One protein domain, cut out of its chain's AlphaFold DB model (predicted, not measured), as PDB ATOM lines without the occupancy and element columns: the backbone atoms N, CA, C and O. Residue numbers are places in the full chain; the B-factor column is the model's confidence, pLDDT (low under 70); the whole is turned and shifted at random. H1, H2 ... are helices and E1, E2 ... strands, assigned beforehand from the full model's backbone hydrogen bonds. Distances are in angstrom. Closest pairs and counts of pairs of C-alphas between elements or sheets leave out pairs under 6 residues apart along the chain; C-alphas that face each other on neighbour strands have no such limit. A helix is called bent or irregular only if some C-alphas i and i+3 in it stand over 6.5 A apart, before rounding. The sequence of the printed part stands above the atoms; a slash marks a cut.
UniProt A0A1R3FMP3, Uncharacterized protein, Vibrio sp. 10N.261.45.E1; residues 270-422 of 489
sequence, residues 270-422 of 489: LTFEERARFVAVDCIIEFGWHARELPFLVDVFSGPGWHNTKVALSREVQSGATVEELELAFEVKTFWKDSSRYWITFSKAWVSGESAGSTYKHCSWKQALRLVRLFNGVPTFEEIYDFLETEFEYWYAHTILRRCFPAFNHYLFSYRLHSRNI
ATOM      1  N   LEU A 270     -39.360  19.460 -37.394       63.97
ATOM      2  CA  LEU A 270     -38.296  18.519 -37.043       63.97
ATOM      3  C   LEU A 270     -37.618  18.999 -35.768       63.97
ATOM      4  O   LEU A 270     -37.345  20.191 -35.611       63.97
ATOM      5  N   THR A 271     -37.343  18.081 -34.848       73.44
ATOM      6  CA  THR A 271     -36.522  18.417 -33.683       73.44
ATOM      7  C   THR A 271     -35.111  18.813 -34.138       73.44
ATOM      8  O   THR A 271     -34.639  18.380 -35.193       73.44
ATOM      9  N   PHE A 272     -34.425  19.658 -33.357       71.06
ATOM     10  CA  PHE A 272     -33.054  20.089 -33.669       71.06
ATOM     11  C   PHE A 272     -32.119  18.892 -33.914       71.06
ATOM     12  O   PHE A 272     -31.304  18.936 -34.832       71.06
ATOM     13  N   GLU A 273     -32.309  17.811 -33.157       79.06
ATOM     14  CA  GLU A 273     -31.557  16.559 -33.270       79.06
ATOM     15  C   GLU A 273     -31.880  15.780 -34.553       79.06
ATOM     16  O   GLU A 273     -30.971  15.313 -35.235       79.06
ATOM     17  N   GLU A 274     -33.157  15.647 -34.926       80.00
ATOM     18  CA  GLU A 274     -33.541  14.963 -36.170       80.00
ATOM     19  C   GLU A 274     -33.008  15.706 -37.396       80.00
ATOM     20  O   GLU A 274     -32.490  15.080 -38.320       80.00
ATOM     21  N   ARG A 275     -33.052  17.044 -37.387       81.94
ATOM     22  CA  ARG A 275     -32.446  17.861 -38.445       81.94
ATOM     23  C   ARG A 275     -30.929  17.680 -38.496       81.94
ATOM     24  O   ARG A 275     -30.389  17.496 -39.584       81.94
ATOM     25  N   ALA A 276     -30.254  17.703 -37.345       84.62
ATOM     26  CA  ALA A 276     -28.812  17.473 -37.269       84.62
ATOM     27  C   ALA A 276     -28.431  16.106 -37.861       84.62
ATOM     28  O   ALA A 276     -27.462  16.018 -38.608       84.62
ATOM     29  N   ARG A 277     -29.241  15.064 -37.623       85.88
ATOM     30  CA  ARG A 277     -29.055  13.733 -38.227       85.88
ATOM     31  C   ARG A 277     -29.177  13.737 -39.744       85.88
ATOM     32  O   ARG A 277     -28.313  13.165 -40.398       85.88
ATOM     33  N   PHE A 278     -30.200  14.378 -40.310       85.31
ATOM     34  CA  PHE A 278     -30.332  14.468 -41.771       85.31
ATOM     35  C   PHE A 278     -29.133  15.180 -42.403       85.31
ATOM     36  O   PHE A 278     -28.532  14.663 -43.339       85.31
ATOM     37  N   VAL A 279     -28.732  16.320 -41.834       85.00
ATOM     38  CA  VAL A 279     -27.578  17.087 -42.322       85.00
ATOM     39  C   VAL A 279     -26.278  16.291 -42.180       85.00
ATOM     40  O   VAL A 279     -25.458  16.303 -43.096       85.00
ATOM     41  N   ALA A 280     -26.092  15.573 -41.070       87.69
ATOM     42  CA  ALA A 280     -24.931  14.714 -40.854       87.69
ATOM     43  C   ALA A 280     -24.850  13.589 -41.895       87.69
ATOM     44  O   ALA A 280     -23.778  13.351 -42.446       87.69
ATOM     45  N   VAL A 281     -25.975  12.933 -42.209       87.19
ATOM     46  CA  VAL A 281     -26.037  11.890 -43.246       87.19
ATOM     47  C   VAL A 281     -25.653  12.454 -44.612       87.19
ATOM     48  O   VAL A 281     -24.814  11.861 -45.291       87.19
ATOM     49  N   ASP A 282     -26.192  13.616 -44.988       87.44
ATOM     50  CA  ASP A 282     -25.829  14.280 -46.244       87.44
ATOM     51  C   ASP A 282     -24.322  14.592 -46.296       87.44
ATOM     52  O   ASP A 282     -23.670  14.341 -47.310       87.44
ATOM     53  N   CYS A 283     -23.740  15.074 -45.191       85.12
ATOM     54  CA  CYS A 283     -22.307  15.377 -45.110       85.12
ATOM     55  C   CYS A 283     -21.429  14.123 -45.221       85.12
ATOM     56  O   CYS A 283     -20.393  14.164 -45.875       85.12
ATOM     57  N   ILE A 284     -21.834  12.993 -44.636       88.38
ATOM     58  CA  ILE A 284     -21.088  11.727 -44.753       88.38
ATOM     59  C   ILE A 284     -21.031  11.261 -46.205       88.38
ATOM     60  O   ILE A 284     -19.979  10.813 -46.662       88.38
ATOM     61  N   ILE A 285     -22.145  11.386 -46.932       87.50
ATOM     62  CA  ILE A 285     -22.214  11.038 -48.354       87.50
ATOM     63  C   ILE A 285     -21.327  11.984 -49.175       87.50
ATOM     64  O   ILE A 285     -20.595  11.521 -50.046       87.50
ATOM     65  N   GLU A 286     -21.359  13.288 -48.884       87.81
ATOM     66  CA  GLU A 286     -20.532  14.299 -49.563       87.81
ATOM     67  C   GLU A 286     -19.026  14.107 -49.307       87.81
ATOM     68  O   GLU A 286     -18.229  14.222 -50.237       87.81
ATOM     69  N   PHE A 287     -18.626  13.801 -48.069       85.50
ATOM     70  CA  PHE A 287     -17.220  13.637 -47.681       85.50
ATOM     71  C   PHE A 287     -16.675  12.223 -47.910       85.50
ATOM     72  O   PHE A 287     -15.464  12.013 -47.843       85.50
ATOM     73  N   GLY A 288     -17.544  11.245 -48.181       83.50
ATOM     74  CA  GLY A 288     -17.156   9.843 -48.335       83.50
ATOM     75  C   GLY A 288     -16.666   9.204 -47.032       83.50
ATOM     76  O   GLY A 288     -15.775   8.357 -47.059       83.50
ATOM     77  N   TRP A 289     -17.205   9.631 -45.888       87.62
ATOM     78  CA  TRP A 289     -16.803   9.139 -44.567       87.62
ATOM     79  C   TRP A 289     -17.529   7.848 -44.170       87.62
ATOM     80  O   TRP A 289     -18.531   7.449 -44.763       87.62
ATOM     81  N   HIS A 290     -17.018   7.164 -43.146       85.31
ATOM     82  CA  HIS A 290     -17.667   5.971 -42.606       85.31
ATOM     83  C   HIS A 290     -18.831   6.338 -41.676       85.31
ATOM     84  O   HIS A 290     -18.787   7.331 -40.958       85.31
ATOM     85  N   ALA A 291     -19.842   5.466 -41.593       83.50
ATOM     86  CA  ALA A 291     -20.999   5.650 -40.707       83.50
ATOM     87  C   ALA A 291     -20.650   5.720 -39.202       83.50
ATOM     88  O   ALA A 291     -21.505   6.059 -38.388       83.50
ATOM     89  N   ARG A 292     -19.403   5.399 -38.830       87.50
ATOM     90  CA  ARG A 292     -18.889   5.533 -37.459       87.50
ATOM     91  C   ARG A 292     -18.768   6.992 -37.017       87.50
ATOM     92  O   ARG A 292     -18.963   7.245 -35.838       87.50
ATOM     93  N   GLU A 293     -18.574   7.914 -37.959       85.75
ATOM     94  CA  GLU A 293     -18.398   9.357 -37.707       85.75
ATOM     95  C   GLU A 293     -19.733  10.118 -37.612       85.75
ATOM     96  O   GLU A 293     -19.784  11.329 -37.401       85.75
ATOM     97  N   LEU A 294     -20.855   9.409 -37.781       86.75
ATOM     98  CA  LEU A 294     -22.193   9.992 -37.732       86.75
ATOM     99  C   LEU A 294     -22.542  10.626 -36.379       86.75
ATOM    100  O   LEU A 294     -23.085  11.730 -36.396       86.75
ATOM    101  N   PRO A 295     -22.242  10.006 -35.222       87.38
ATOM    102  CA  PRO A 295     -22.498  10.625 -33.924       87.38
ATOM    103  C   PRO A 295     -21.760  11.961 -33.755       87.38
ATOM    104  O   PRO A 295     -22.378  12.932 -33.333       87.38
ATOM    105  N   PHE A 296     -20.495  12.037 -34.182       87.81
ATOM    106  CA  PHE A 296     -19.696  13.263 -34.134       87.81
ATOM    107  C   PHE A 296     -20.351  14.404 -34.925       87.81
ATOM    108  O   PHE A 296     -20.579  15.491 -34.394       87.81
ATOM    109  N   LEU A 297     -20.737  14.154 -36.179       87.62
ATOM    110  CA  LEU A 297     -21.390  15.176 -37.004       87.62
ATOM    111  C   LEU A 297     -22.756  15.598 -36.446       87.62
ATOM    112  O   LEU A 297     -23.127  16.767 -36.551       87.62
ATOM    113  N   VAL A 298     -23.502  14.676 -35.834       88.31
ATOM    114  CA  VAL A 298     -24.763  15.009 -35.154       88.31
ATOM    115  C   VAL A 298     -24.515  15.973 -33.995       88.31
ATOM    116  O   VAL A 298     -25.244  16.960 -33.871       88.31
ATOM    117  N   ASP A 299     -23.479  15.744 -33.192       86.06
ATOM    118  CA  ASP A 299     -23.120  16.629 -32.081       86.06
ATOM    119  C   ASP A 299     -22.692  18.017 -32.585       86.06
ATOM    120  O   ASP A 299     -23.139  19.039 -32.057       86.06
ATOM    121  N   VAL A 300     -21.928  18.071 -33.680       86.31
ATOM    122  CA  VAL A 300     -21.516  19.327 -34.322       86.31
ATOM    123  C   VAL A 300     -22.717  20.122 -34.856       86.31
ATOM    124  O   VAL A 300     -22.828  21.327 -34.615       86.31
ATOM    125  N   PHE A 301     -23.654  19.469 -35.550       86.12
ATOM    126  CA  PHE A 301     -24.816  20.135 -36.158       86.12
ATOM    127  C   PHE A 301     -25.986  20.379 -35.200       86.12
ATOM    128  O   PHE A 301     -26.972  21.014 -35.585       86.12
ATOM    129  N   SER A 302     -25.887  19.925 -33.949       83.69
ATOM    130  CA  SER A 302     -26.904  20.184 -32.923       83.69
ATOM    131  C   SER A 302     -26.962  21.664 -32.501       83.69
ATOM    132  O   SER A 302     -27.956  22.107 -31.919       83.69
ATOM    133  N   GLY A 303     -25.926  22.453 -32.812       76.25
ATOM    134  CA  GLY A 303     -25.855  23.887 -32.521       76.25
ATOM    135  C   GLY A 303     -26.663  24.796 -33.472       76.25
ATOM    136  O   GLY A 303     -27.021  24.411 -34.589       76.25
ATOM    137  N   PRO A 304     -26.961  26.046 -33.061       73.06
ATOM    138  CA  PRO A 304     -27.436  27.077 -33.986       73.06
ATOM    139  C   PRO A 304     -26.341  27.409 -35.014       73.06
ATOM    140  O   PRO A 304     -25.162  27.348 -34.691       73.06
ATOM    141  N   GLY A 305     -26.719  27.772 -36.246       74.81
ATOM    142  CA  GLY A 305     -25.736  28.066 -37.302       74.81
ATOM    143  C   GLY A 305     -25.184  26.828 -38.023       74.81
ATOM    144  O   GLY A 305     -24.119  26.891 -38.637       74.81
ATOM    145  N   TRP A 306     -25.921  25.709 -37.997       78.69
ATOM    146  CA  TRP A 306     -25.537  24.444 -38.643       78.69
ATOM    147  C   TRP A 306     -25.172  24.597 -40.128       78.69
ATOM    148  O   TRP A 306     -24.271  23.917 -40.608       78.69
ATOM    149  N   HIS A 307     -25.840  25.498 -40.860       78.44
ATOM    150  CA  HIS A 307     -25.568  25.710 -42.282       78.44
ATOM    151  C   HIS A 307     -24.159  26.263 -42.503       78.44
ATOM    152  O   HIS A 307     -23.410  25.742 -43.324       78.44
ATOM    153  N   ASN A 308     -23.768  27.264 -41.717       80.56
ATOM    154  CA  ASN A 308     -22.434  27.834 -41.824       80.56
ATOM    155  C   ASN A 308     -21.374  26.879 -41.267       80.56
ATOM    156  O   ASN A 308     -20.293  26.769 -41.831       80.56
ATOM    157  N   THR A 309     -21.723  26.113 -40.227       84.25
ATOM    158  CA  THR A 309     -20.882  25.020 -39.719       84.25
ATOM    159  C   THR A 309     -20.622  23.980 -40.813       84.25
ATOM    160  O   THR A 309     -19.487  23.542 -40.978       84.25
ATOM    161  N   LYS A 310     -21.641  23.631 -41.615       85.38
ATOM    162  CA  LYS A 310     -21.497  22.716 -42.758       85.38
ATOM    163  C   LYS A 310     -20.541  23.301 -43.791       85.38
ATOM    164  O   LYS A 310     -19.620  22.613 -44.205       85.38
ATOM    165  N   VAL A 311     -20.726  24.564 -44.175       86.31
ATOM    166  CA  VAL A 311     -19.857  25.238 -45.156       86.31
ATOM    167  C   VAL A 311     -18.405  25.302 -44.670       86.31
ATOM    168  O   VAL A 311     -17.497  24.982 -45.439       86.31
ATOM    169  N   ALA A 312     -18.183  25.654 -43.400       85.44
ATOM    170  CA  ALA A 312     -16.857  25.703 -42.793       85.44
ATOM    171  C   ALA A 312     -16.199  24.315 -42.764       85.44
ATOM    172  O   ALA A 312     -15.072  24.161 -43.227       85.44
ATOM    173  N   LEU A 313     -16.922  23.282 -42.317       87.44
ATOM    174  CA  LEU A 313     -16.431  21.904 -42.354       87.44
ATOM    175  C   LEU A 313     -16.118  21.448 -43.780       87.44
ATOM    176  O   LEU A 313     -15.044  20.907 -44.017       87.44
ATOM    177  N   SER A 314     -16.995  21.707 -44.753       87.88
ATOM    178  CA  SER A 314     -16.739  21.343 -46.150       87.88
ATOM    179  C   SER A 314     -15.483  22.015 -46.701       87.88
ATOM    180  O   SER A 314     -14.723  21.372 -47.423       87.88
ATOM    181  N   ARG A 315     -15.237  23.283 -46.348       87.12
ATOM    182  CA  ARG A 315     -14.018  24.011 -46.722       87.12
ATOM    183  C   ARG A 315     -12.773  23.353 -46.128       87.12
ATOM    184  O   ARG A 315     -11.778  23.201 -46.831       87.12
ATOM    185  N   GLU A 316     -12.828  22.942 -44.865       85.62
ATOM    186  CA  GLU A 316     -11.682  22.331 -44.187       85.62
ATOM    187  C   GLU A 316     -11.426  20.884 -44.625       85.62
ATOM    188  O   GLU A 316     -10.280  20.474 -44.794       85.62
ATOM    189  N   VAL A 317     -12.470  20.117 -44.935       89.12
ATOM    190  CA  VAL A 317     -12.310  18.789 -45.543       89.12
ATOM    191  C   VAL A 317     -11.694  18.910 -46.942       89.12
ATOM    192  O   VAL A 317     -10.789  18.152 -47.286       89.12
ATOM    193  N   GLN A 318     -12.098  19.912 -47.732       86.94
ATOM    194  CA  GLN A 318     -11.459  20.218 -49.021       86.94
ATOM    195  C   GLN A 318     -10.008  20.699 -48.868       86.94
ATOM    196  O   GLN A 318      -9.201  20.471 -49.770       86.94
ATOM    197  N   SER A 319      -9.662  21.334 -47.741       84.31
ATOM    198  CA  SER A 319      -8.284  21.722 -47.405       84.31
ATOM    199  C   SER A 319      -7.410  20.526 -46.994       84.31
ATOM    200  O   SER A 319      -6.193  20.668 -46.885       84.31
ATOM    201  N   GLY A 320      -8.011  19.340 -46.834       85.81
ATOM    202  CA  GLY A 320      -7.332  18.096 -46.482       85.81
ATOM    203  C   GLY A 320      -7.311  17.797 -44.984       85.81
ATOM    204  O   GLY A 320      -6.439  17.053 -44.545       85.81
ATOM    205  N   ALA A 321      -8.224  18.373 -44.190       86.62
ATOM    206  CA  ALA A 321      -8.360  18.028 -42.776       86.62
ATOM    207  C   ALA A 321      -8.784  16.563 -42.587       86.62
ATOM    208  O   ALA A 321      -9.687  16.062 -43.265       86.62
ATOM    209  N   THR A 322      -8.131  15.883 -41.651       89.19
ATOM    210  CA  THR A 322      -8.481  14.518 -41.246       89.19
ATOM    211  C   THR A 322      -9.634  14.520 -40.241       89.19
ATOM    212  O   THR A 322      -9.906  15.528 -39.589       89.19
ATOM    213  N   VAL A 323     -10.327  13.385 -40.102       88.38
ATOM    214  CA  VAL A 323     -11.434  13.253 -39.138       88.38
ATOM    215  C   VAL A 323     -10.931  13.424 -37.703       88.38
ATOM    216  O   VAL A 323     -11.530  14.175 -36.945       88.38
ATOM    217  N   GLU A 324      -9.784  12.827 -37.366       88.12
ATOM    218  CA  GLU A 324      -9.166  12.926 -36.033       88.12
ATOM    219  C   GLU A 324      -8.831  14.384 -35.660       88.12
ATOM    220  O   GLU A 324      -9.109  14.830 -34.548       88.12
ATOM    221  N   GLU A 325      -8.297  15.170 -36.605       91.19
ATOM    222  CA  GLU A 325      -8.052  16.605 -36.393       91.19
ATOM    223  C   GLU A 325      -9.352  17.391 -36.179       91.19
ATOM    224  O   GLU A 325      -9.364  18.354 -35.412       91.19
ATOM    225  N   LEU A 326     -10.440  17.012 -36.858       90.81
ATOM    226  CA  LEU A 326     -11.738  17.679 -36.740       90.81
ATOM    227  C   LEU A 326     -12.440  17.352 -35.420       90.81
ATOM    228  O   LEU A 326     -13.030  18.252 -34.820       90.81
ATOM    229  N   GLU A 327     -12.352  16.110 -34.948       90.81
ATOM    230  CA  GLU A 327     -12.836  15.717 -33.621       90.81
ATOM    231  C   GLU A 327     -12.113  16.505 -32.526       90.81
ATOM    232  O   GLU A 327     -12.752  17.129 -31.676       90.81
ATOM    233  N   LEU A 328     -10.782  16.575 -32.607       91.56
ATOM    234  CA  LEU A 328      -9.982  17.337 -31.655       91.56
ATOM    235  C   LEU A 328     -10.262  18.842 -31.746       91.56
ATOM    236  O   LEU A 328     -10.421  19.517 -30.729       91.56
ATOM    237  N   ALA A 329     -10.383  19.388 -32.958       91.50
ATOM    238  CA  ALA A 329     -10.742  20.788 -33.156       91.50
ATOM    239  C   ALA A 329     -12.118  21.115 -32.554       91.50
ATOM    240  O   ALA A 329     -12.301  22.196 -31.990       91.50
ATOM    241  N   PHE A 330     -13.081  20.192 -32.633       90.19
ATOM    242  CA  PHE A 330     -14.378  20.353 -31.983       90.19
ATOM    243  C   PHE A 330     -14.250  20.386 -30.458       90.19
ATOM    244  O   PHE A 330     -14.810  21.282 -29.821       90.19
ATOM    245  N   GLU A 331     -13.463  19.483 -29.873       90.50
ATOM    246  CA  GLU A 331     -13.196  19.470 -28.433       90.50
ATOM    247  C   GLU A 331     -12.567  20.797 -27.975       90.50
ATOM    248  O   GLU A 331     -13.083  21.454 -27.067       90.50
ATOM    249  N   VAL A 332     -11.554  21.291 -28.695       90.38
ATOM    250  CA  VAL A 332     -10.926  22.601 -28.443       90.38
ATOM    251  C   VAL A 332     -11.936  23.744 -28.528       90.38
ATOM    252  O   VAL A 332     -11.919  24.646 -27.689       90.38
ATOM    253  N   LYS A 333     -12.854  23.722 -29.503       89.44
ATOM    254  CA  LYS A 333     -13.911  24.740 -29.627       89.44
ATOM    255  C   LYS A 333     -14.865  24.727 -28.438       89.44
ATOM    256  O   LYS A 333     -15.212  25.795 -27.926       89.44
ATOM    257  N   THR A 334     -15.300  23.543 -28.003       87.94
ATOM    258  CA  THR A 334     -16.177  23.417 -26.829       87.94
ATOM    259  C   THR A 334     -15.479  23.922 -25.570       87.94
ATOM    260  O   THR A 334     -16.021  24.778 -24.870       87.94
ATOM    261  N   PHE A 335     -14.222  23.526 -25.371       88.88
ATOM    262  CA  PHE A 335     -13.400  23.977 -24.259       88.88
ATOM    263  C   PHE A 335     -13.162  25.495 -24.274       88.88
ATOM    264  O   PHE A 335     -13.291  26.160 -23.242       88.88
ATOM    265  N   TRP A 336     -12.896  26.081 -25.446       89.69
ATOM    266  CA  TRP A 336     -12.732  27.528 -25.597       89.69
ATOM    267  C   TRP A 336     -13.988  28.298 -25.181       89.69
ATOM    268  O   TRP A 336     -13.907  29.310 -24.487       89.69
ATOM    269  N   LYS A 337     -15.162  27.804 -25.586       85.81
ATOM    270  CA  LYS A 337     -16.462  28.408 -25.269       85.81
ATOM    271  C   LYS A 337     -16.808  28.316 -23.781       85.81
ATOM    272  O   LYS A 337     -17.478  29.217 -23.263       85.81
ATOM    273  N   ASP A 338     -16.377  27.248 -23.118       86.62
ATOM    274  CA  ASP A 338     -16.608  27.009 -21.692       86.62
ATOM    275  C   ASP A 338     -15.637  27.804 -20.808       86.62
ATOM    276  O   ASP A 338     -16.000  28.271 -19.721       86.62
ATOM    277  N   SER A 339     -14.409  28.019 -21.283       85.19
ATOM    278  CA  SER A 339     -13.392  28.770 -20.556       85.19
ATOM    279  C   SER A 339     -13.596  30.274 -20.700       85.19
ATOM    280  O   SER A 339     -13.143  30.933 -21.639       85.19
ATOM    281  N   SER A 340     -14.191  30.865 -19.664       81.19
ATOM    282  CA  SER A 340     -14.407  32.308 -19.604       81.19
ATOM    283  C   SER A 340     -13.126  33.152 -19.452       81.19
ATOM    284  O   SER A 340     -13.180  34.370 -19.274       81.19
ATOM    285  N   ARG A 341     -11.952  32.529 -19.498       82.06
ATOM    286  CA  ARG A 341     -10.665  33.222 -19.431       82.06
ATOM    287  C   ARG A 341     -10.157  33.587 -20.824       82.06
ATOM    288  O   ARG A 341      -9.599  34.665 -20.991       82.06
ATOM    289  N   TYR A 342     -10.432  32.773 -21.840       82.44
ATOM    290  CA  TYR A 342      -9.855  32.961 -23.179       82.44
ATOM    291  C   TYR A 342     -10.564  34.021 -24.029       82.44
ATOM    292  O   TYR A 342      -9.980  34.577 -24.957       82.44
ATOM    293  N   TRP A 343     -11.804  34.363 -23.680       82.69
ATOM    294  CA  TRP A 343     -12.581  35.420 -24.337       82.69
ATOM    295  C   TRP A 343     -12.418  36.819 -23.709       82.69
ATOM    296  O   TRP A 343     -13.145  37.746 -24.085       82.69
ATOM    297  N   ILE A 344     -11.506  36.978 -22.737       81.81
ATOM    298  CA  ILE A 344     -11.328  38.240 -22.012       81.81
ATOM    299  C   ILE A 344     -10.682  39.308 -22.903       81.81
ATOM    300  O   ILE A 344      -9.726  39.046 -23.638       81.81
ATOM    301  N   THR A 345     -11.203  40.531 -22.815       80.31
ATOM    302  CA  THR A 345     -10.671  41.707 -23.508       80.31
ATOM    303  C   THR A 345     -10.461  42.863 -22.546       80.31
ATOM    304  O   THR A 345     -11.325  43.188 -21.731       80.31
ATOM    305  N   PHE A 346      -9.325  43.540 -22.655       75.31
ATOM    306  CA  PHE A 346      -9.042  44.751 -21.900       75.31
ATOM    307  C   PHE A 346      -9.315  45.974 -22.774       75.31
ATOM    308  O   PHE A 346      -8.441  46.468 -23.468       75.31
ATOM    309  N   SER A 347     -10.546  46.490 -22.728       63.75
ATOM    310  CA  SER A 347     -10.945  47.689 -23.496       63.75
ATOM    311  C   SER A 347     -10.201  48.968 -23.082       63.75
ATOM    312  O   SER A 347     -10.121  49.921 -23.851       63.75
ATOM    313  N   LYS A 348      -9.673  48.993 -21.853       58.62
ATOM    314  CA  LYS A 348      -8.823  50.050 -21.290       58.62
ATOM    315  C   LYS A 348      -7.817  49.409 -20.348       58.62
ATOM    316  O   LYS A 348      -8.024  49.414 -19.137       58.62
ATOM    317  N   ALA A 349      -6.783  48.788 -20.901       53.84
ATOM    318  CA  ALA A 349      -5.692  48.281 -20.083       53.84
ATOM    319  C   ALA A 349      -4.992  49.474 -19.400       53.84
ATOM    320  O   ALA A 349      -4.482  50.366 -20.074       53.84
ATOM    321  N   TRP A 350      -4.969  49.487 -18.070       52.69
ATOM    322  CA  TRP A 350      -4.180  50.388 -17.223       52.69
ATOM    323  C   TRP A 350      -4.610  51.861 -17.168       52.69
ATOM    324  O   TRP A 350      -3.791  52.738 -16.892       52.69
ATOM    325  N   VAL A 351      -5.909  52.140 -17.329       54.72
ATOM    326  CA  VAL A 351      -6.530  53.429 -16.957       54.72
ATOM    327  C   VAL A 351      -7.493  53.195 -15.792       54.72
ATOM    328  O   VAL A 351      -8.224  52.207 -15.791       54.72
ATOM    329  N   SER A 352      -7.541  54.099 -14.804       42.16
ATOM    330  CA  SER A 352      -8.524  54.050 -13.708       42.16
ATOM    331  C   SER A 352      -9.946  53.828 -14.249       42.16
ATOM    332  O   SER A 352     -10.530  54.730 -14.852       42.16
ATOM    333  N   GLY A 353     -10.494  52.623 -14.039       53.62
ATOM    334  CA  GLY A 353     -11.753  52.167 -14.644       53.62
ATOM    335  C   GLY A 353     -11.627  50.990 -15.621       53.62
ATOM    336  O   GLY A 353     -12.480  50.862 -16.504       53.62
ATOM    337  N   GLU A 354     -10.594  50.149 -15.485       59.22
ATOM    338  CA  GLU A 354     -10.437  48.922 -16.272       59.22
ATOM    339  C   GLU A 354     -11.721  48.090 -16.256       59.22
ATOM    340  O   GLU A 354     -12.275  47.763 -15.205       59.22
ATOM    341  N   SER A 355     -12.213  47.770 -17.448       58.66
ATOM    342  CA  SER A 355     -13.364  46.896 -17.629       58.66
ATOM    343  C   SER A 355     -12.943  45.749 -18.531       58.66
ATOM    344  O   SER A 355     -12.614  45.962 -19.703       58.66
ATOM    345  N   ALA A 356     -12.940  44.549 -17.957       65.06
ATOM    346  CA  ALA A 356     -12.797  43.311 -18.699       65.06
ATOM    347  C   ALA A 356     -14.088  43.065 -19.492       65.06
ATOM    348  O   ALA A 356     -15.166  42.909 -18.913       65.06
ATOM    349  N   GLY A 357     -13.980  43.096 -20.815       61.72
ATOM    350  CA  GLY A 357     -15.033  42.688 -21.730       61.72
ATOM    351  C   GLY A 357     -14.960  41.189 -22.015       61.72
ATOM    352  O   GLY A 357     -13.932  40.547 -21.811       61.72
ATOM    353  N   SER A 358     -16.069  40.639 -22.496       68.56
ATOM    354  CA  SER A 358     -16.191  39.252 -22.949       68.56
ATOM    355  C   SER A 358     -16.621  39.277 -24.414       68.56
ATOM    356  O   SER A 358     -17.802  39.113 -24.721       68.56
ATOM    357  N   THR A 359     -15.680  39.583 -25.308       66.25
ATOM    358  CA  THR A 359     -15.984  39.880 -26.722       66.25
ATOM    359  C   THR A 359     -15.773  38.667 -27.634       66.25
ATOM    360  O   THR A 359     -16.518  38.498 -28.593       66.25
ATOM    361  N   TYR A 360     -14.810  37.791 -27.328       71.50
ATOM    362  CA  TYR A 360     -14.358  36.727 -28.240       71.50
ATOM    363  C   TYR A 360     -14.761  35.327 -27.768       71.50
ATOM    364  O   TYR A 360     -13.911  34.491 -27.465       71.50
ATOM    365  N   LYS A 361     -16.075  35.081 -27.672       76.62
ATOM    366  CA  LYS A 361     -16.621  33.783 -27.228       76.62
ATOM    367  C   LYS A 361     -16.333  32.640 -28.200       76.62
ATOM    368  O   LYS A 361     -16.203  31.495 -27.781       76.62
ATOM    369  N   HIS A 362     -16.335  32.957 -29.487       77.00
ATOM    370  CA  HIS A 362     -16.329  31.973 -30.555       77.00
ATOM    371  C   HIS A 362     -14.898  31.711 -31.033       77.00
ATOM    372  O   HIS A 362     -14.079  32.628 -31.093       77.00
ATOM    373  N   CYS A 363     -14.624  30.445 -31.343       82.94
ATOM    374  CA  CYS A 363     -13.395  29.972 -31.968       82.94
ATOM    375  C   CYS A 363     -13.786  29.320 -33.303       82.94
ATOM    376  O   CYS A 363     -14.600  28.386 -33.332       82.94
ATOM    377  N   SER A 364     -13.281  29.855 -34.417       85.50
ATOM    378  CA  SER A 364     -13.611  29.355 -35.756       85.50
ATOM    379  C   SER A 364     -12.974  27.980 -36.002       85.50
ATOM    380  O   SER A 364     -12.010  27.590 -35.341       85.50
ATOM    381  N   TRP A 365     -13.510  27.210 -36.956       87.00
ATOM    382  CA  TRP A 365     -12.929  25.907 -37.320       87.00
ATOM    383  C   TRP A 365     -11.486  26.042 -37.803       87.00
ATOM    384  O   TRP A 365     -10.619  25.279 -37.385       87.00
ATOM    385  N   LYS A 366     -11.211  27.087 -38.587       84.75
ATOM    386  CA  LYS A 366      -9.868  27.431 -39.051       84.75
ATOM    387  C   LYS A 366      -8.916  27.748 -37.891       84.75
ATOM    388  O   LYS A 366      -7.766  27.322 -37.917       84.75
ATOM    389  N   GLN A 367      -9.381  28.467 -36.865       86.25
ATOM    390  CA  GLN A 367      -8.603  28.753 -35.652       86.25
ATOM    391  C   GLN A 367      -8.268  27.473 -34.879       86.25
ATOM    392  O   GLN A 367      -7.100  27.225 -34.580       86.25
ATOM    393  N   ALA A 368      -9.267  26.634 -34.606       89.25
ATOM    394  CA  ALA A 368      -9.070  25.387 -33.876       89.25
ATOM    395  C   ALA A 368      -8.138  24.420 -34.626       89.25
ATOM    396  O   ALA A 368      -7.180  23.913 -34.046       89.25
ATOM    397  N   LEU A 369      -8.337  24.241 -35.935       88.38
ATOM    398  CA  LEU A 369      -7.467  23.405 -36.766       88.38
ATOM    399  C   LEU A 369      -6.053  23.964 -36.884       88.38
ATOM    400  O   LEU A 369      -5.093  23.198 -36.889       88.38
ATOM    401  N   ARG A 370      -5.895  25.291 -36.955       85.19
ATOM    402  CA  ARG A 370      -4.568  25.912 -36.951       85.19
ATOM    403  C   ARG A 370      -3.820  25.580 -35.674       85.19
ATOM    404  O   ARG A 370      -2.628  25.346 -35.767       85.19
ATOM    405  N   LEU A 371      -4.506  25.549 -34.532       87.38
ATOM    406  CA  LEU A 371      -3.911  25.173 -33.255       87.38
ATOM    407  C   LEU A 371      -3.508  23.691 -33.222       87.38
ATOM    408  O   LEU A 371      -2.398  23.377 -32.809       87.38
ATOM    409  N   VAL A 372      -4.369  22.796 -33.712       88.38
ATOM    410  CA  VAL A 372      -4.077  21.353 -33.810       88.38
ATOM    411  C   VAL A 372      -2.860  21.094 -34.707       88.38
ATOM    412  O   VAL A 372      -1.954  20.357 -34.331       88.38
ATOM    413  N   ARG A 373      -2.789  21.768 -35.860       85.88
ATOM    414  CA  ARG A 373      -1.716  21.616 -36.858       85.88
ATOM    415  C   ARG A 373      -0.366  22.212 -36.446       85.88
ATOM    416  O   ARG A 373       0.590  22.102 -37.209       85.88
ATOM    417  N   LEU A 374      -0.266  22.861 -35.285       83.50
ATOM    418  CA  LEU A 374       1.025  23.334 -34.773       83.50
ATOM    419  C   LEU A 374       1.925  22.189 -34.319       83.50
ATOM    420  O   LEU A 374       3.146  22.325 -34.309       83.50
ATOM    421  N   PHE A 375       1.316  21.094 -33.879       81.19
ATOM    422  CA  PHE A 375       2.030  19.960 -33.333       81.19
ATOM    423  C   PHE A 375       2.520  19.065 -34.475       81.19
ATOM    424  O   PHE A 375       1.905  18.973 -35.538       81.19
ATOM    425  N   ASN A 376       3.650  18.385 -34.264       79.06
ATOM    426  CA  ASN A 376       4.182  17.416 -35.223       79.06
ATOM    427  C   ASN A 376       3.358  16.112 -35.173       79.06
ATOM    428  O   ASN A 376       3.833  15.091 -34.678       79.06
ATOM    429  N   GLY A 377       2.118  16.161 -35.666       82.69
ATOM    430  CA  GLY A 377       1.131  15.078 -35.610       82.69
ATOM    431  C   GLY A 377      -0.187  15.529 -34.976       82.69
ATOM    432  O   GLY A 377      -0.372  16.713 -34.723       82.69
ATOM    433  N   VAL A 378      -1.097  14.580 -34.724       85.81
ATOM    434  CA  VAL A 378      -2.344  14.837 -33.982       85.81
ATOM    435  C   VAL A 378      -2.015  14.819 -32.480       85.81
ATOM    436  O   VAL A 378      -1.667  13.749 -31.971       85.81
ATOM    437  N   PRO A 379      -2.053  15.969 -31.781       88.19
ATOM    438  CA  PRO A 379      -1.759  16.044 -30.353       88.19
ATOM    439  C   PRO A 379      -2.914  15.473 -29.524       88.19
ATOM    440  O   PRO A 379      -4.027  15.300 -30.025       88.19
ATOM    441  N   THR A 380      -2.676  15.208 -28.239       90.44
ATOM    442  CA  THR A 380      -3.794  14.934 -27.322       90.44
ATOM    443  C   THR A 380      -4.439  16.235 -26.850       90.44
ATOM    444  O   THR A 380      -3.839  17.313 -26.901       90.44
ATOM    445  N   PHE A 381      -5.677  16.150 -26.365       90.25
ATOM    446  CA  PHE A 381      -6.370  17.314 -25.822       90.25
ATOM    447  C   PHE A 381      -5.604  17.951 -24.649       90.25
ATOM    448  O   PHE A 381      -5.543  19.174 -24.544       90.25
ATOM    449  N   GLU A 382      -4.961  17.145 -23.800       90.81
ATOM    450  CA  GLU A 382      -4.162  17.633 -22.673       90.81
ATOM    451  C   GLU A 382      -2.954  18.462 -23.121       90.81
ATOM    452  O   GLU A 382      -2.667  19.489 -22.512       90.81
ATOM    453  N   GLU A 383      -2.277  18.077 -24.205       89.75
ATOM    454  CA  GLU A 383      -1.144  18.845 -24.741       89.75
ATOM    455  C   GLU A 383      -1.593  20.228 -25.227       89.75
ATOM    456  O   GLU A 383      -0.926  21.238 -24.982       89.75
ATOM    457  N   ILE A 384      -2.760  20.287 -25.874       90.19
ATOM    458  CA  ILE A 384      -3.386  21.546 -26.283       90.19
ATOM    459  C   ILE A 384      -3.776  22.384 -25.062       90.19
ATOM    460  O   ILE A 384      -3.555  23.597 -25.052       90.19
ATOM    461  N   TYR A 385      -4.359  21.757 -24.040       90.62
ATOM    462  CA  TYR A 385      -4.749  22.427 -22.804       90.62
ATOM    463  C   TYR A 385      -3.542  23.055 -22.098       90.62
ATOM    464  O   TYR A 385      -3.565  24.248 -21.787       90.62
ATOM    465  N   ASP A 386      -2.474  22.280 -21.904       89.00
ATOM    466  CA  ASP A 386      -1.248  22.737 -21.250       89.00
ATOM    467  C   ASP A 386      -0.601  23.885 -22.035       89.00
ATOM    468  O   ASP A 386      -0.153  24.877 -21.448       89.00
ATOM    469  N   PHE A 387      -0.608  23.804 -23.370       89.50
ATOM    470  CA  PHE A 387      -0.152  24.886 -24.239       89.50
ATOM    471  C   PHE A 387      -0.991  26.159 -24.064       89.50
ATOM    472  O   PHE A 387      -0.440  27.245 -23.867       89.50
ATOM    473  N   LEU A 388      -2.322  26.040 -24.098       90.31
ATOM    474  CA  LEU A 388      -3.232  27.175 -23.946       90.31
ATOM    475  C   LEU A 388      -3.092  27.856 -22.581       90.31
ATOM    476  O   LEU A 388      -3.068  29.085 -22.529       90.31
ATOM    477  N   GLU A 389      -2.984  27.096 -21.488       91.00
ATOM    478  CA  GLU A 389      -2.788  27.671 -20.152       91.00
ATOM    479  C   GLU A 389      -1.414  28.338 -20.024       91.00
ATOM    480  O   GLU A 389      -1.340  29.465 -19.540       91.00
ATOM    481  N   THR A 390      -0.346  27.712 -20.528       89.06
ATOM    482  CA  THR A 390       1.008  28.294 -20.487       89.06
ATOM    483  C   THR A 390       1.063  29.627 -21.234       89.06
ATOM    484  O   THR A 390       1.566  30.625 -20.714       89.06
ATOM    485  N   GLU A 391       0.500  29.683 -22.442       88.56
ATOM    486  CA  GLU A 391       0.456  30.908 -23.245       88.56
ATOM    487  C   GLU A 391      -0.491  31.957 -22.655       88.56
ATOM    488  O   GLU A 391      -0.220  33.159 -22.738       88.56
ATOM    489  N   PHE A 392      -1.589  31.529 -22.027       89.00
ATOM    490  CA  PHE A 392      -2.489  32.437 -21.325       89.00
ATOM    491  C   PHE A 392      -1.802  33.084 -20.127       89.00
ATOM    492  O   PHE A 392      -1.853  34.306 -19.994       89.00
ATOM    493  N   GLU A 393      -1.141  32.302 -19.274       89.69
ATOM    494  CA  GLU A 393      -0.383  32.824 -18.135       89.69
ATOM    495  C   GLU A 393       0.734  33.755 -18.597       89.69
ATOM    496  O   GLU A 393       0.916  34.834 -18.030       89.69
ATOM    497  N   TYR A 394       1.426  33.385 -19.674       87.00
ATOM    498  CA  TYR A 394       2.467  34.203 -20.266       87.00
ATOM    499  C   TYR A 394       1.925  35.559 -20.742       87.00
ATOM    500  O   TYR A 394       2.403  36.609 -20.304       87.00
ATOM    501  N   TRP A 395       0.875  35.575 -21.563       88.06
ATOM    502  CA  TRP A 395       0.233  36.817 -21.998       88.06
ATOM    503  C   TRP A 395      -0.320  37.625 -20.818       88.06
ATOM    504  O   TRP A 395      -0.124  38.839 -20.741       88.06
ATOM    505  N   TYR A 396      -0.974  36.962 -19.865       85.38
ATOM    506  CA  TYR A 396      -1.599  37.611 -18.718       85.38
ATOM    507  C   TYR A 396      -0.572  38.201 -17.741       85.38
ATOM    508  O   TYR A 396      -0.836  39.238 -17.135       85.38
ATOM    509  N   ALA A 397       0.609  37.602 -17.593       86.00
ATOM    510  CA  ALA A 397       1.679  38.140 -16.757       86.00
ATOM    511  C   ALA A 397       2.318  39.396 -17.376       86.00
ATOM    512  O   ALA A 397       2.590  40.372 -16.672       86.00
ATOM    513  N   HIS A 398       2.495  39.426 -18.699       81.25
ATOM    514  CA  HIS A 398       3.225  40.498 -19.377       81.25
ATOM    515  C   HIS A 398       2.342  41.724 -19.659       81.25
ATOM    516  O   HIS A 398       1.306  41.671 -20.321       81.25
ATOM    517  N   THR A 399       2.763  42.888 -19.160       76.50
ATOM    518  CA  THR A 399       2.037  44.155 -19.356       76.50
ATOM    519  C   THR A 399       2.187  44.696 -20.776       76.50
ATOM    520  O   THR A 399       1.229  45.244 -21.316       76.50
ATOM    521  N   ILE A 400       3.356  44.506 -21.397       79.62
ATOM    522  CA  ILE A 400       3.645  44.947 -22.768       79.62
ATOM    523  C   ILE A 400       2.779  44.169 -23.766       79.62
ATOM    524  O   ILE A 400       2.089  44.778 -24.577       79.62
ATOM    525  N   LEU A 401       2.713  42.838 -23.636       78.75
ATOM    526  CA  LEU A 401       1.889  41.993 -24.510       78.75
ATOM    527  C   LEU A 401       0.406  42.339 -24.425       78.75
ATOM    528  O   LEU A 401      -0.265  42.377 -25.449       78.75
ATOM    529  N   ARG A 402      -0.100  42.668 -23.233       80.56
ATOM    530  CA  ARG A 402      -1.490  43.118 -23.060       80.56
ATOM    531  C   ARG A 402      -1.770  44.513 -23.611       80.56
ATOM    532  O   ARG A 402      -2.925  44.823 -23.881       80.56
ATOM    533  N   ARG A 403      -0.746  45.358 -23.768       73.56
ATOM    534  CA  ARG A 403      -0.877  46.664 -24.435       73.56
ATOM    535  C   ARG A 403      -0.909  46.509 -25.952       73.56
ATOM    536  O   ARG A 403      -1.748  47.132 -26.586       73.56
ATOM    537  N   CYS A 404      -0.045  45.661 -26.507       77.56
ATOM    538  CA  CYS A 404      -0.022  45.367 -27.943       77.56
ATOM    539  C   CYS A 404      -1.239  44.537 -28.380       77.56
ATOM    540  O   CYS A 404      -1.811  44.775 -29.438       77.56
ATOM    541  N   PHE A 405      -1.658  43.585 -27.542       81.88
ATOM    542  CA  PHE A 405      -2.769  42.673 -27.796       81.88
ATOM    543  C   PHE A 405      -3.751  42.702 -26.617       81.88
ATOM    544  O   PHE A 405      -3.611  41.927 -25.663       81.88
ATOM    545  N   PRO A 406      -4.780  43.568 -26.672       77.88
ATOM    546  CA  PRO A 406      -5.762  43.716 -25.594       77.88
ATOM    547  C   PRO A 406      -6.629  42.477 -25.326       77.88
ATOM    548  O   PRO A 406      -7.323  42.425 -24.310       77.88
ATOM    549  N   ALA A 407      -6.623  41.487 -26.220       83.62
ATOM    550  CA  ALA A 407      -7.345  40.228 -26.069       83.62
ATOM    551  C   ALA A 407      -6.400  39.039 -26.215       83.62
ATOM    552  O   ALA A 407      -5.528  39.048 -27.086       83.62
ATOM    553  N   PHE A 408      -6.647  37.983 -25.437       84.69
ATOM    554  CA  PHE A 408      -5.869  36.749 -25.533       84.69
ATOM    555  C   PHE A 408      -5.969  36.116 -26.925       84.69
ATOM    556  O   PHE A 408      -4.966  35.695 -27.487       84.69
ATOM    557  N   ASN A 409      -7.166  36.131 -27.520       83.75
ATOM    558  CA  ASN A 409      -7.398  35.622 -28.871       83.75
ATOM    559  C   ASN A 409      -6.486  36.320 -29.912       83.75
ATOM    560  O   ASN A 409      -5.824  35.650 -30.702       83.75
ATOM    561  N   HIS A 410      -6.354  37.653 -29.842       81.31
ATOM    562  CA  HIS A 410      -5.457  38.422 -30.724       81.31
ATOM    563  C   HIS A 410      -3.991  38.054 -30.529       81.31
ATOM    564  O   HIS A 410      -3.274  37.859 -31.505       81.31
ATOM    565  N   TYR A 411      -3.551  37.926 -29.278       84.62
ATOM    566  CA  TYR A 411      -2.189  37.490 -28.979       84.62
ATOM    567  C   TYR A 411      -1.909  36.096 -29.554       84.62
ATOM    568  O   TYR A 411      -0.912  35.895 -30.247       84.62
ATOM    569  N   LEU A 412      -2.806  35.142 -29.306       86.50
ATOM    570  CA  LEU A 412      -2.605  33.761 -29.711       86.50
ATOM    571  C   LEU A 412      -2.550  33.654 -31.239       86.50
ATOM    572  O   LEU A 412      -1.541  33.233 -31.792       86.50
ATOM    573  N   PHE A 413      -3.592  34.089 -31.945       82.19
ATOM    574  CA  PHE A 413      -3.717  33.818 -33.376       82.19
ATOM    575  C   PHE A 413      -2.951  34.792 -34.281       82.19
ATOM    576  O   PHE A 413      -2.451  34.365 -35.325       82.19
ATOM    577  N   SER A 414      -2.827  36.068 -33.900       79.12
ATOM    578  CA  SER A 414      -2.127  37.068 -34.725       79.12
ATOM    579  C   SER A 414      -0.628  37.091 -34.480       79.12
ATOM    580  O   SER A 414       0.123  37.368 -35.413       79.12
ATOM    581  N   TYR A 415      -0.190  36.818 -33.248       79.81
ATOM    582  CA  TYR A 415       1.220  36.872 -32.876       79.81
ATOM    583  C   TYR A 415       1.815  35.478 -32.686       79.81
ATOM    584  O   TYR A 415       2.711  35.099 -33.438       79.81
ATOM    585  N   ARG A 416       1.328  34.693 -31.720       78.25
ATOM    586  CA  ARG A 416       1.985  33.435 -31.332       78.25
ATOM    587  C   ARG A 416       1.914  32.371 -32.425       78.25
ATOM    588  O   ARG A 416       2.914  31.723 -32.709       78.25
ATOM    589  N   LEU A 417       0.757  32.232 -33.066       77.94
ATOM    590  CA  LEU A 417       0.514  31.261 -34.136       77.94
ATOM    591  C   LEU A 417       0.822  31.816 -35.529       77.94
ATOM    592  O   LEU A 417       0.451  31.207 -36.536       77.94
ATOM    593  N   HIS A 418       1.470  32.978 -35.620       74.25
ATOM    594  CA  HIS A 418       1.902  33.535 -36.893       74.25
ATOM    595  C   HIS A 418       3.069  32.723 -37.459       74.25
ATOM    596  O   HIS A 418       3.964  32.348 -36.712       74.25
ATOM    597  N   SER A 419       3.104  32.499 -38.776       65.38
ATOM    598  CA  SER A 419       4.107  31.644 -39.440       65.38
ATOM    599  C   SER A 419       5.559  31.981 -39.084       65.38
ATOM    600  O   SER A 419       6.382  31.085 -38.995       65.38
ATOM    601  N   ARG A 420       5.855  33.255 -38.806       63.16
ATOM    602  CA  ARG A 420       7.182  33.732 -38.374       63.16
ATOM    603  C   ARG A 420       7.560  33.346 -36.937       63.16
ATOM    604  O   ARG A 420       8.738  33.266 -36.626       63.16
ATOM    605  N   ASN A 421       6.573  33.130 -36.071       65.75
ATOM    606  CA  ASN A 421       6.756  32.893 -34.636       65.75
ATOM    607  C   ASN A 421       6.499  31.433 -34.230       65.75
ATOM    608  O   ASN A 421       6.812  31.063 -33.096       65.75
ATOM    609  N   ILE A 422       5.957  30.606 -35.135       62.59
ATOM    610  CA  ILE A 422       5.750  29.164 -34.914       62.59
ATOM    611  C   ILE A 422       7.098  28.452 -34.724       62.59
ATOM    612  O   ILE A 422       7.235  27.662 -33.795       62.59
TER     613      ILE A 422
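What this domain is: This is residues 270 to 422 of the 489 residues of an uncharacterized protein of Vibrio sp. 10N.261.45.E1 (UniProt A0A1R3FMP3). Helices are grouped along one long axis: H1, H2 and H3 cluster at one end, H4 and H5 cross in the middle, and H6 runs toward the other end with H8 packed on it. The short hairpin E1 and E2 lies at that far end, where its loop, residues 347 to 355, reaches out past the helices. The 153 printed residues have nine named helices and two named strands, in the order H1 H2 H3 H4 E1 E2 H5 H6 H7 H8 H9; the two-strand sheet is antiparallel and the class is mostly helix. The whole is only just compact, close to loose, with a radius of gyration of the C-alphas of 17.5 A and spans of 55 by 37 by 23 A.

How they stand to each other: H1, residues 272 to 287, touches H2, residues 291 to 301, at a steep tilt of 52 degrees, opposite ways, the closest C-alphas being those of Ala 276 and Phe 301, 4.9 A apart. H3, residues 306 to 318, touches H1 at a shallow tilt of 20 degrees, the same way, closest at the C-alphas of Phe 287 and Val 317, 7.4 A. H2 and H3 touch only at the corner, through residues 306 to 310 of H3, closest at the C-alphas of Phe 301 and Thr 309, 7.2 A. H4, residues 323 to 338, is about perpendicular, 76 degrees, to H5, residues 365 to 372, and touches it, closest at the C-alphas of Ala 329 and Ala 368, 4.9 A. Residues 312 to 316 of H3 touch H5, closest at the C-alphas of Ala 312 and Trp 365, 6.7 A. E1, residues 344 to 346, and E2, residues 356 to 358, form an antiparallel hairpin, with N 345 and O 357 2.9 A apart, within hydrogen-bond range. Residues 381 to 384 of H6, residues 381 to 397, touch H4, closest at the C-alphas of Leu 328 and Phe 381, 6.9 A. H6 and H7, residues 399 to 404, only just touch, and only at the corner, with 3 pairs of C-alphas within 8 A, the closest being those of Trp 395 and Leu 401, 6.0 A. H8, residues 408 to 416, touches residues 391 to 395 of H6, about perpendicular at 82 degrees, closest at the C-alphas of Phe 392 and Phe 408, 6.9 A. H9, residues 419 to 422, is close but not clearly touching H8, closest at the C-alphas of Arg 416 and Ile 422, 6.7 A. Every O i to N i+4 pair is within hydrogen-bond range in H1, H3, H4, H5, H6, H7 and H8; in H2 5 of 7 are, and H9 is too short for such a pair.

Where its parts are: H1 begins at C-alpha 272, (-33.054, 20.089, -33.669), and is 22.1 A long; H4 is 22.8 A and H6 24.1 A. H2 is irregular, with C-alphas 292 and 295 7.2 A apart. H9 ends at C-alpha 422, (5.750, 29.164, -34.914).

The domain as a whole: The two C-alphas farthest apart, those of Ile 285 and Ser 352, are 56.9 A apart. The printed part has no cut and no long link. Confidence is under 70 at residue 270, residues 347 to 359 and residues 419 to 422.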